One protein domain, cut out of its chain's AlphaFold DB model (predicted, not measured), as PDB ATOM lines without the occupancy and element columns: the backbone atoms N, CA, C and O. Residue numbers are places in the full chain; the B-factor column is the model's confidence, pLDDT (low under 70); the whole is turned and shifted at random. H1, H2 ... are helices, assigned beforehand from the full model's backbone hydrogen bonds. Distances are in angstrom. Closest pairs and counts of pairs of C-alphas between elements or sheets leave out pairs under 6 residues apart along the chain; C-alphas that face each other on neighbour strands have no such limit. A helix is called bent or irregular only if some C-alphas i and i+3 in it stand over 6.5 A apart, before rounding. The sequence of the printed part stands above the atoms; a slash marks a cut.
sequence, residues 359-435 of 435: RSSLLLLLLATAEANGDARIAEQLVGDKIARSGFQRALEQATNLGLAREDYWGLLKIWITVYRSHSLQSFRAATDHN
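This is residues 359 to 435 of the 435 residues of an uncharacterized protein of Pythium brassicum (UniProt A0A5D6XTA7). Arm H4a of the bent helix H4 is the middle, with the hairpin of H1 and H2 packed on it through H2 and H3 crossing it; arm H4b runs out alongside H1. The printed part has 77 residues with four named helices, H1 to H4, all helix. It is compact, radius of gyration of the C-alphas 11.9 A, spanning 39 by 22 by 20 A.

In the hairpin, H1, residues 359 to 373, touches H2, residues 376 to 384, with residues 366 to 370 alone; C-alphas 370 and 378 are closest, 5.8 A. H4, residues 409 to 433, assigned as one helix by its hydrogen bonds, is bent: C-alphas 419 and 422, ending H4a and beginning H4b, are 7.7 A apart. H4a touches H2, C-alphas 409 and 376 closest at 5.4 A, and H3, residues 392 to 401, C-alphas 416 and 395 closest at 5.2 A. In these helices and arms every O i to N i+4 pair is within hydrogen-bond range.

Find C-alpha 359 at (-4.961, -11.068, -2.651); H1 runs 20.7 A from there. H4b ends at C-alpha 433, (-0.283, -20.388, 8.224).

The printed part has no cut; pLDDT is under 70 for 23 residues, among them 382 to 391.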
ATOM      1  N   ARG A 359      -3.987 -11.972  -3.292       69.62
ATOM      2  CA  ARG A 359      -4.961 -11.068  -2.651       69.62
ATOM      3  C   ARG A 359      -4.573 -10.731  -1.207       69.62
ATOM      4  O   ARG A 359      -4.647  -9.572  -0.819       69.62
ATOM      5  N   SER A 360      -4.090 -11.704  -0.433       66.75
ATOM      6  CA  SER A 360      -3.592 -11.483   0.936       66.75
ATOM      7  C   SER A 360      -2.383 -10.545   0.975       66.75
ATOM      8  O   SER A 360      -2.310  -9.654   1.818       66.75
ATOM      9  N   SER A 361      -1.455 -10.722   0.034       68.44
ATOM     10  CA  SER A 361      -0.258  -9.882  -0.082       68.44
ATOM     11  C   SER A 361      -0.609  -8.447  -0.491       68.44
ATOM     12  O   SER A 361      -0.046  -7.498   0.050       68.44
ATOM     13  N   LEU A 362      -1.581  -8.288  -1.396       74.81
ATOM     14  CA  LEU A 362      -2.094  -6.985  -1.822       74.81
ATOM     15  C   LEU A 362      -2.813  -6.251  -0.679       74.81
ATOM     16  O   LEU A 362      -2.610  -5.055  -0.507       74.81
ATOM     17  N   LEU A 363      -3.568  -6.959   0.162       69.62
ATOM     18  CA  LEU A 363      -4.213  -6.371   1.343       69.62
ATOM     19  C   LEU A 363      -3.211  -5.925   2.411       69.62
ATOM     20  O   LEU A 363      -3.371  -4.854   2.984       69.62
ATOM     21  N   LEU A 364      -2.160  -6.712   2.666       71.00
ATOM     22  CA  LEU A 364      -1.085  -6.295   3.573       71.00
ATOM     23  C   LEU A 364      -0.356  -5.058   3.048       71.00
ATOM     24  O   LEU A 364       0.005  -4.185   3.835       71.00
ATOM     25  N   LEU A 365      -0.173  -4.969   1.728       75.44
ATOM     26  CA  LEU A 365       0.392  -3.790   1.091       75.44
ATOM     27  C   LEU A 365      -0.532  -2.575   1.252       75.44
ATOM     28  O   LEU A 365      -0.048  -1.528   1.660       75.44
ATOM     29  N   LEU A 366      -1.841  -2.725   1.020       73.50
ATOM     30  CA  LEU A 366      -2.829  -1.651   1.201       73.50
ATOM     31  C   LEU A 366      -2.938  -1.182   2.661       73.50
ATOM     32  O   LEU A 366      -3.060   0.010   2.925       73.50
ATOM     33  N   LEU A 367      -2.842  -2.096   3.628       69.62
ATOM     34  CA  LEU A 367      -2.803  -1.743   5.051       69.62
ATOM     35  C   LEU A 367      -1.517  -0.993   5.415       69.62
ATOM     36  O   LEU A 367      -1.565  -0.019   6.161       69.62
ATOM     37  N   ALA A 368      -0.374  -1.421   4.872       70.06
ATOM     38  CA  ALA A 368       0.902  -0.750   5.091       70.06
ATOM     39  C   ALA A 368       0.946   0.640   4.434       70.06
ATOM     40  O   ALA A 368       1.496   1.570   5.022       70.06
ATOM     41  N   THR A 369       0.348   0.810   3.250       72.06
ATOM     42  CA  THR A 369       0.252   2.121   2.591       72.06
ATOM     43  C   THR A 369      -0.739   3.040   3.298       72.06
ATOM     44  O   THR A 369      -0.438   4.222   3.445       72.06
ATOM     45  N   ALA A 370      -1.863   2.518   3.802       70.19
ATOM     46  CA  ALA A 370      -2.779   3.280   4.649       70.19
ATOM     47  C   ALA A 370      -2.089   3.747   5.943       70.19
ATOM     48  O   ALA A 370      -2.214   4.911   6.310       70.19
ATOM     49  N   GLU A 371      -1.309   2.880   6.600       72.94
ATOM     50  CA  GLU A 371      -0.537   3.233   7.803       72.94
ATOM     51  C   GLU A 371       0.541   4.292   7.511       72.94
ATOM     52  O   GLU A 371       0.702   5.233   8.286       72.94
ATOM     53  N   ALA A 372       1.269   4.155   6.399       70.31
ATOM     54  CA  ALA A 372       2.388   5.036   6.067       70.31
ATOM     55  C   ALA A 372       1.951   6.417   5.561       70.31
ATOM     56  O   ALA A 372       2.547   7.426   5.940       70.31
ATOM     57  N   ASN A 373       0.929   6.465   4.705       74.12
ATOM     58  CA  ASN A 373       0.511   7.698   4.032       74.12
ATOM     59  C   ASN A 373      -0.670   8.374   4.722       74.12
ATOM     60  O   ASN A 373      -0.936   9.547   4.482       74.12
ATOM     61  N   GLY A 374      -1.392   7.627   5.554       70.50
ATOM     62  CA  GLY A 374      -2.587   8.116   6.203       70.50
ATOM     63  C   GLY A 374      -3.726   8.482   5.245       70.50
ATOM     64  O   GLY A 374      -4.493   9.403   5.511       70.50
ATOM     65  N   ASP A 375      -3.819   7.798   4.107       75.50
ATOM     66  CA  ASP A 375      -4.789   8.123   3.065       75.50
ATOM     67  C   ASP A 375      -6.179   7.548   3.392       75.50
ATOM     68  O   ASP A 375      -6.383   6.330   3.443       75.50
ATOM     69  N   ALA A 376      -7.151   8.441   3.588       69.00
ATOM     70  CA  ALA A 376      -8.538   8.105   3.896       69.00
ATOM     71  C   ALA A 376      -9.220   7.284   2.786       69.00
ATOM     72  O   ALA A 376     -10.066   6.444   3.088       69.00
ATOM     73  N   ARG A 377      -8.813   7.450   1.519       74.88
ATOM     74  CA  ARG A 377      -9.390   6.708   0.380       74.88
ATOM     75  C   ARG A 377      -9.003   5.232   0.398       74.88
ATOM     76  O   ARG A 377      -9.776   4.367  -0.004       74.88
ATOM     77  N   ILE A 378      -7.802   4.932   0.891       73.06
ATOM     78  CA  ILE A 378      -7.332   3.552   1.062       73.06
ATOM     79  C   ILE A 378      -8.066   2.906   2.242       73.06
ATOM     80  O   ILE A 378      -8.456   1.744   2.160       73.06
ATOM     81  N   ALA A 379      -8.318   3.661   3.315       65.56
ATOM     82  CA  ALA A 379      -9.133   3.195   4.435       65.56
ATOM     83  C   ALA A 379     -10.581   2.888   4.009       65.56
ATOM     84  O   ALA A 379     -11.115   1.858   4.409       65.56
ATOM     85  N   GLU A 380     -11.185   3.707   3.147       73.56
ATOM     86  CA  GLU A 380     -12.507   3.452   2.558       73.56
ATOM     87  C   GLU A 380     -12.532   2.151   1.730       73.56
ATOM     88  O   GLU A 380     -13.397   1.296   1.935       73.56
ATOM     89  N   GLN A 381     -11.533   1.933   0.865       74.69
ATOM     90  CA  GLN A 381     -11.398   0.679   0.106       74.69
ATOM     91  C   GLN A 381     -11.237  -0.547   1.020       74.69
ATOM     92  O   GLN A 381     -11.817  -1.602   0.759       74.69
ATOM     93  N   LEU A 382     -10.493  -0.401   2.121       68.19
ATOM     94  CA  LEU A 382     -10.288  -1.457   3.116       68.19
ATOM     95  C   LEU A 382     -11.556  -1.785   3.921       68.19
ATOM     96  O   LEU A 382     -11.686  -2.915   4.393       68.19
ATOM     97  N   VAL A 383     -12.495  -0.842   4.065       68.81
ATOM     98  CA  VAL A 383     -13.812  -1.079   4.688       68.81
ATOM     99  C   VAL A 383     -14.717  -1.909   3.772       68.81
ATOM    100  O   VAL A 383     -15.461  -2.763   4.259       68.81
ATOM    101  N   GLY A 384     -14.643  -1.700   2.454       65.44
ATOM    102  CA  GLY A 384     -15.446  -2.441   1.473       65.44
ATOM    103  C   GLY A 384     -15.017  -3.902   1.280       65.44
ATOM    104  O   GLY A 384     -15.842  -4.767   0.967       65.44
ATOM    105  N   ASP A 385     -13.737  -4.215   1.495       68.75
ATOM    106  CA  ASP A 385     -13.218  -5.573   1.347       68.75
ATOM    107  C   ASP A 385     -13.587  -6.447   2.567       68.75
ATOM    108  O   ASP A 385     -12.990  -6.367   3.642       68.75
ATOM    109  N   LYS A 386     -14.548  -7.370   2.379       57.81
ATOM    110  CA  LYS A 386     -15.100  -8.319   3.386       57.81
ATOM    111  C   LYS A 386     -14.078  -9.249   4.078       57.81
ATOM    112  O   LYS A 386     -14.463 -10.162   4.808       57.81
ATOM    113  N   ILE A 387     -12.780  -9.066   3.852       54.50
ATOM    114  CA  ILE A 387     -11.706  -9.885   4.430       54.50
ATOM    115  C   ILE A 387     -11.325  -9.404   5.847       54.50
ATOM    116  O   ILE A 387     -10.654 -10.120   6.585       54.50
ATOM    117  N   ALA A 388     -11.841  -8.265   6.315       53.22
ATOM    118  CA  ALA A 388     -11.514  -7.708   7.627       53.22
ATOM    119  C   ALA A 388     -12.356  -8.248   8.806       53.22
ATOM    120  O   ALA A 388     -12.670  -7.502   9.741       53.22
ATOM    121  N   ARG A 389     -12.631  -9.560   8.859       55.22
ATOM    122  CA  ARG A 389     -13.013 -10.217  10.125       55.22
ATOM    123  C   ARG A 389     -11.790 -10.339  11.032       55.22
ATOM    124  O   ARG A 389     -11.233 -11.415  11.228       55.22
ATOM    125  N   SER A 390     -11.352  -9.202  11.560       66.94
ATOM    126  CA  SER A 390     -11.116  -8.951  12.985       66.94
ATOM    127  C   SER A 390     -10.054  -7.864  13.174       66.94
ATOM    128  O   SER A 390      -8.886  -7.975  12.799       66.94
ATOM    129  N   GLY A 391     -10.523  -6.760  13.745       67.50
ATOM    130  CA  GLY A 391      -9.756  -5.573  14.076       67.50
ATOM    131  C   GLY A 391     -10.274  -4.321  13.373       67.50
ATOM    132  O   GLY A 391     -10.690  -3.403  14.061       67.50
ATOM    133  N   PHE A 392     -10.344  -4.288  12.036       74.38
ATOM    134  CA  PHE A 392     -10.845  -3.098  11.318       74.38
ATOM    135  C   PHE A 392     -12.361  -2.910  11.476       74.38
ATOM    136  O   PHE A 392     -12.823  -1.812  11.756       74.38
ATOM    137  N   GLN A 393     -13.138  -3.995  11.415       77.38
ATOM    138  CA  GLN A 393     -14.581  -3.939  11.669       77.38
ATOM    139  C   GLN A 393     -14.913  -3.590  13.131       77.38
ATOM    140  O   GLN A 393     -15.824  -2.818  13.387       77.38
ATOM    141  N   ARG A 394     -14.104  -4.065  14.088       79.25
ATOM    142  CA  ARG A 394     -14.225  -3.661  15.501       79.25
ATOM    143  C   ARG A 394     -13.832  -2.200  15.712       79.25
ATOM    144  O   ARG A 394     -14.449  -1.509  16.511       79.25
ATOM    145  N   ALA A 395     -12.827  -1.718  14.977       82.12
ATOM    146  CA  ALA A 395     -12.482  -0.303  14.958       82.12
ATOM    147  C   ALA A 395     -13.637   0.540  14.405       82.12
ATOM    148  O   ALA A 395     -13.884   1.618  14.932       82.12
ATOM    149  N   LEU A 396     -14.367   0.032  13.404       83.31
ATOM    150  CA  LEU A 396     -15.546   0.687  12.835       83.31
ATOM    151  C   LEU A 396     -16.700   0.745  13.833       83.31
ATOM    152  O   LEU A 396     -17.230   1.824  14.067       83.31
ATOM    153  N   GLU A 397     -17.024  -0.371  14.480       84.50
ATOM    154  CA  GLU A 397     -18.034  -0.427  15.548       84.50
ATOM    155  C   GLU A 397     -17.683   0.523  16.705       84.50
ATOM    156  O   GLU A 397     -18.527   1.264  17.211       84.50
ATOM    157  N   GLN A 398     -16.411   0.564  17.101       86.00
ATOM    158  CA  GLN A 398     -15.954   1.469  18.149       86.00
ATOM    159  C   GLN A 398     -15.982   2.935  17.699       86.00
ATOM    160  O   GLN A 398     -16.356   3.797  18.489       86.00
ATOM    161  N   ALA A 399     -15.639   3.225  16.442       85.94
ATOM    162  CA  ALA A 399     -15.755   4.564  15.877       85.94
ATOM    163  C   ALA A 399     -17.214   5.042  15.879       85.94
ATOM    164  O   ALA A 399     -17.487   6.160  16.315       85.94
ATOM    165  N   THR A 400     -18.156   4.172  15.495       86.88
ATOM    166  CA  THR A 400     -19.590   4.486  15.550       86.88
ATOM    167  C   THR A 400     -20.079   4.700  16.981       86.88
ATOM    168  O   THR A 400     -20.830   5.640  17.228       86.88
ATOM    169  N   ASN A 401     -19.602   3.905  17.944       88.25
ATOM    170  CA  ASN A 401     -19.966   4.061  19.357       88.25
ATOM    171  C   ASN A 401     -19.408   5.351  19.976       88.25
ATOM    172  O   ASN A 401     -19.993   5.890  20.910       88.25
ATOM    173  N   LEU A 402     -18.289   5.858  19.454       86.44
ATOM    174  CA  LEU A 402     -17.695   7.135  19.856       86.44
ATOM    175  C   LEU A 402     -18.349   8.343  19.164       86.44
ATOM    176  O   LEU A 402     -17.908   9.472  19.376       86.44
ATOM    177  N   GLY A 403     -19.379   8.127  18.338       86.94
ATOM    178  CA  GLY A 403     -20.074   9.191  17.616       86.94
ATOM    179  C   GLY A 403     -19.248   9.817  16.490       86.94
ATOM    180  O   GLY A 403     -19.549  10.934  16.070       86.94
ATOM    181  N   LEU A 404     -18.208   9.132  15.997       87.25
ATOM    182  CA  LEU A 404     -17.491   9.588  14.808       87.25
ATOM    183  C   LEU A 404     -18.425   9.499  13.596       87.25
ATOM    184  O   LEU A 404     -19.167   8.525  13.435       87.25
ATOM    185  N   ALA A 405     -18.386  10.522  12.739       76.94
ATOM    186  CA  ALA A 405     -19.125  10.504  11.484       76.94
ATOM    187  C   ALA A 405     -18.732   9.254  10.682       76.94
ATOM    188  O   ALA A 405     -17.560   8.878  10.652       76.94
ATOM    189  N   ARG A 406     -19.699   8.614  10.011       70.88
ATOM    190  CA  ARG A 406     -19.450   7.389   9.220       70.88
ATOM    191  C   ARG A 406     -18.381   7.573   8.135       70.88
ATOM    192  O   ARG A 406     -17.786   6.593   7.706       70.88
ATOM    193  N   GLU A 407     -18.140   8.816   7.736       78.12
ATOM    194  CA  GLU A 407     -17.171   9.225   6.720       78.12
ATOM    195  C   GLU A 407     -15.812   9.646   7.312       78.12
ATOM    196  O   GLU A 407     -14.880   9.952   6.569       78.12
ATOM    197  N   ASP A 408     -15.648   9.647   8.643       81.75
ATOM    198  CA  ASP A 408     -14.363   9.934   9.288       81.75
ATOM    199  C   ASP A 408     -13.452   8.694   9.286       81.75
ATOM    200  O   ASP A 408     -13.108   8.095  10.314       81.75
ATOM    201  N   TYR A 409     -13.031   8.310   8.080       79.31
ATOM    202  CA  TYR A 409     -12.093   7.214   7.843       79.31
ATOM    203  C   TYR A 409     -10.734   7.452   8.517       79.31
ATOM    204  O   TYR A 409     -10.002   6.500   8.795       79.31
ATOM    205  N   TRP A 410     -10.400   8.707   8.830       77.56
ATOM    206  CA  TRP A 410      -9.181   9.058   9.549       77.56
ATOM    207  C   TRP A 410      -9.269   8.711  11.035       77.56
ATOM    208  O   TRP A 410      -8.352   8.092  11.587       77.56
ATOM    209  N   GLY A 411     -10.384   9.063  11.680       79.81
ATOM    210  CA  GLY A 411     -10.694   8.638  13.044       79.81
ATOM    211  C   GLY A 411     -10.715   7.113  13.170       79.81
ATOM    212  O   GLY A 411     -10.074   6.551  14.064       79.81
ATOM    213  N   LEU A 412     -11.344   6.438  12.206       82.62
ATOM    214  CA  LEU A 412     -11.362   4.979  12.111       82.62
ATOM    215  C   LEU A 412      -9.956   4.371  12.017       82.62
ATOM    216  O   LEU A 412      -9.611   3.463  12.780       82.62
ATOM    217  N   LEU A 413      -9.130   4.883  11.103       80.19
ATOM    218  CA  LEU A 413      -7.777   4.378  10.886       80.19
ATOM    219  C   LEU A 413      -6.915   4.546  12.143       80.19
ATOM    220  O   LEU A 413      -6.166   3.638  12.500       80.19
ATOM    221  N   LYS A 414      -7.062   5.659  12.870       83.19
ATOM    222  CA  LYS A 414      -6.376   5.871  14.154       83.19
ATOM    223  C   LYS A 414      -6.787   4.849  15.208       83.19
ATOM    224  O   LYS A 414      -5.908   4.284  15.864       83.19
ATOM    225  N   ILE A 415      -8.085   4.587  15.366       84.12
ATOM    226  CA  ILE A 415      -8.590   3.571  16.306       84.12
ATOM    227  C   ILE A 415      -8.044   2.193  15.921       84.12
ATOM    228  O   ILE A 415      -7.568   1.442  16.774       84.12
ATOM    229  N   TRP A 416      -8.030   1.876  14.627       84.62
ATOM    230  CA  TRP A 416      -7.477   0.617  14.152       84.62
ATOM    231  C   TRP A 416      -5.975   0.487  14.444       84.62
ATOM    232  O   TRP A 416      -5.570  -0.502  15.057       84.62
ATOM    233  N   ILE A 417      -5.155   1.480  14.072       82.62
ATOM    234  CA  ILE A 417      -3.696   1.464  14.290       82.62
ATOM    235  C   ILE A 417      -3.370   1.290  15.778       82.62
ATOM    236  O   ILE A 417      -2.478   0.516  16.135       82.62
ATOM    237  N   THR A 418      -4.089   2.009  16.641       84.62
ATOM    238  CA  THR A 418      -3.802   2.064  18.080       84.62
ATOM    239  C   THR A 418      -4.289   0.831  18.835       84.62
ATOM    240  O   THR A 418      -3.555   0.315  19.677       84.62
ATOM    241  N   VAL A 419      -5.491   0.337  18.531       84.50
ATOM    242  CA  VAL A 419      -6.150  -0.704  19.338       84.50
ATOM    243  C   VAL A 419      -6.101  -2.072  18.662       84.50
ATOM    244  O   VAL A 419      -5.849  -3.088  19.310       84.50
ATOM    245  N   TYR A 420      -6.308  -2.126  17.347       82.00
ATOM    246  CA  TYR A 420      -6.646  -3.373  16.659       82.00
ATOM    247  C   TYR A 420      -5.594  -3.879  15.669       82.00
ATOM    248  O   TYR A 420      -5.693  -5.022  15.211       82.00
ATOM    249  N   ARG A 421      -4.551  -3.095  15.379       81.75
ATOM    250  CA  ARG A 421      -3.477  -3.431  14.431       81.75
ATOM    251  C   ARG A 421      -2.849  -4.791  14.703       81.75
ATOM    252  O   ARG A 421      -2.739  -5.624  13.806       81.75
ATOM    253  N   SER A 422      -2.460  -5.036  15.952       79.06
ATOM    254  CA  SER A 422      -1.825  -6.293  16.360       79.06
ATOM    255  C   SER A 422      -2.750  -7.490  16.146       79.06
ATOM    256  O   SER A 422      -2.298  -8.530  15.675       79.06
ATOM    257  N   HIS A 423      -4.046  -7.324  16.426       77.06
ATOM    258  CA  HIS A 423      -5.050  -8.364  16.224       77.06
ATOM    259  C   HIS A 423      -5.262  -8.647  14.734       77.06
ATOM    260  O   HIS A 423      -5.263  -9.803  14.328       77.06
ATOM    261  N   SER A 424      -5.379  -7.610  13.898       75.75
ATOM    262  CA  SER A 424      -5.507  -7.790  12.449       75.75
ATOM    263  C   SER A 424      -4.287  -8.497  11.860       75.75
ATOM    264  O   SER A 424      -4.448  -9.460  11.117       75.75
ATOM    265  N   LEU A 425      -3.068  -8.104  12.244       76.56
ATOM    266  CA  LEU A 425      -1.843  -8.760  11.772       76.56
ATOM    267  C   LEU A 425      -1.728 -10.219  12.242       76.56
ATOM    268  O   LEU A 425      -1.230 -11.058  11.494       76.56
ATOM    269  N   GLN A 426      -2.188 -10.537  13.454       75.56
ATOM    270  CA  GLN A 426      -2.237 -11.915  13.952       75.56
ATOM    271  C   GLN A 426      -3.255 -12.757  13.182       75.56
ATOM    272  O   GLN A 426      -2.915 -13.856  12.752       75.56
ATOM    273  N   SER A 427      -4.454 -12.228  12.932       72.44
ATOM    274  CA  SER A 427      -5.474 -12.915  12.135       72.44
ATOM    275  C   SER A 427      -5.022 -13.133  10.689       72.44
ATOM    276  O   SER A 427      -5.265 -14.200  10.129       72.44
ATOM    277  N   PHE A 428      -4.292 -12.177  10.099       69.62
ATOM    278  CA  PHE A 428      -3.672 -12.357   8.782       69.62
ATOM    279  C   PHE A 428      -2.616 -13.466   8.785       69.62
ATOM    280  O   PHE A 428      -2.628 -14.297   7.882       69.62
ATOM    281  N   ARG A 429      -1.746 -13.520   9.802       71.88
ATOM    282  CA  ARG A 429      -0.729 -14.581   9.935       71.88
ATOM    283  C   ARG A 429      -1.354 -15.961  10.136       71.88
ATOM    284  O   ARG A 429      -0.985 -16.901   9.446       71.88
ATOM    285  N   ALA A 430      -2.363 -16.069  10.998       72.81
ATOM    286  CA  ALA A 430      -3.093 -17.320  11.203       72.81
ATOM    287  C   ALA A 430      -3.803 -17.790   9.919       72.81
ATOM    288  O   ALA A 430      -3.812 -18.979   9.605       72.81
ATOM    289  N   ALA A 431      -4.353 -16.860   9.132       67.12
ATOM    290  CA  ALA A 431      -4.970 -17.176   7.846       67.12
ATOM    291  C   ALA A 431      -3.953 -17.603   6.771       67.12
ATOM    292  O   ALA A 431      -4.316 -18.358   5.866       67.12
ATOM    293  N   THR A 432      -2.701 -17.134   6.841       65.06
ATOM    294  CA  THR A 432      -1.628 -17.579   5.939       65.06
ATOM    295  C   THR A 432      -1.006 -18.903   6.369       65.06
ATOM    296  O   THR A 432      -0.658 -19.683   5.491       65.06
ATOM    297  N   ASP A 433      -0.919 -19.179   7.674       68.50
ATOM    298  CA  ASP A 433      -0.283 -20.388   8.224       68.50
ATOM    299  C   ASP A 433      -1.168 -21.648   8.107       68.50
ATOM    300  O   ASP A 433      -0.671 -22.769   8.194       68.50
ATOM    301  N   HIS A 434      -2.480 -21.486   7.893       54.97
ATOM    302  CA  HIS A 434      -3.428 -22.583   7.640       54.97
ATOM    303  C   HIS A 434      -3.604 -22.949   6.147       54.97
ATOM    304  O   HIS A 434      -4.531 -23.691   5.811       54.97
ATOM    305  N   ASN A 435      -2.744 -22.450   5.251       44.03
ATOM    306  CA  ASN A 435      -2.673 -22.856   3.835       44.03
ATOM    307  C   ASN A 435      -1.329 -23.508   3.519       44.03
ATOM    308  O   ASN A 435      -1.313 -24.329   2.569       44.03
TER     309      ASN A 435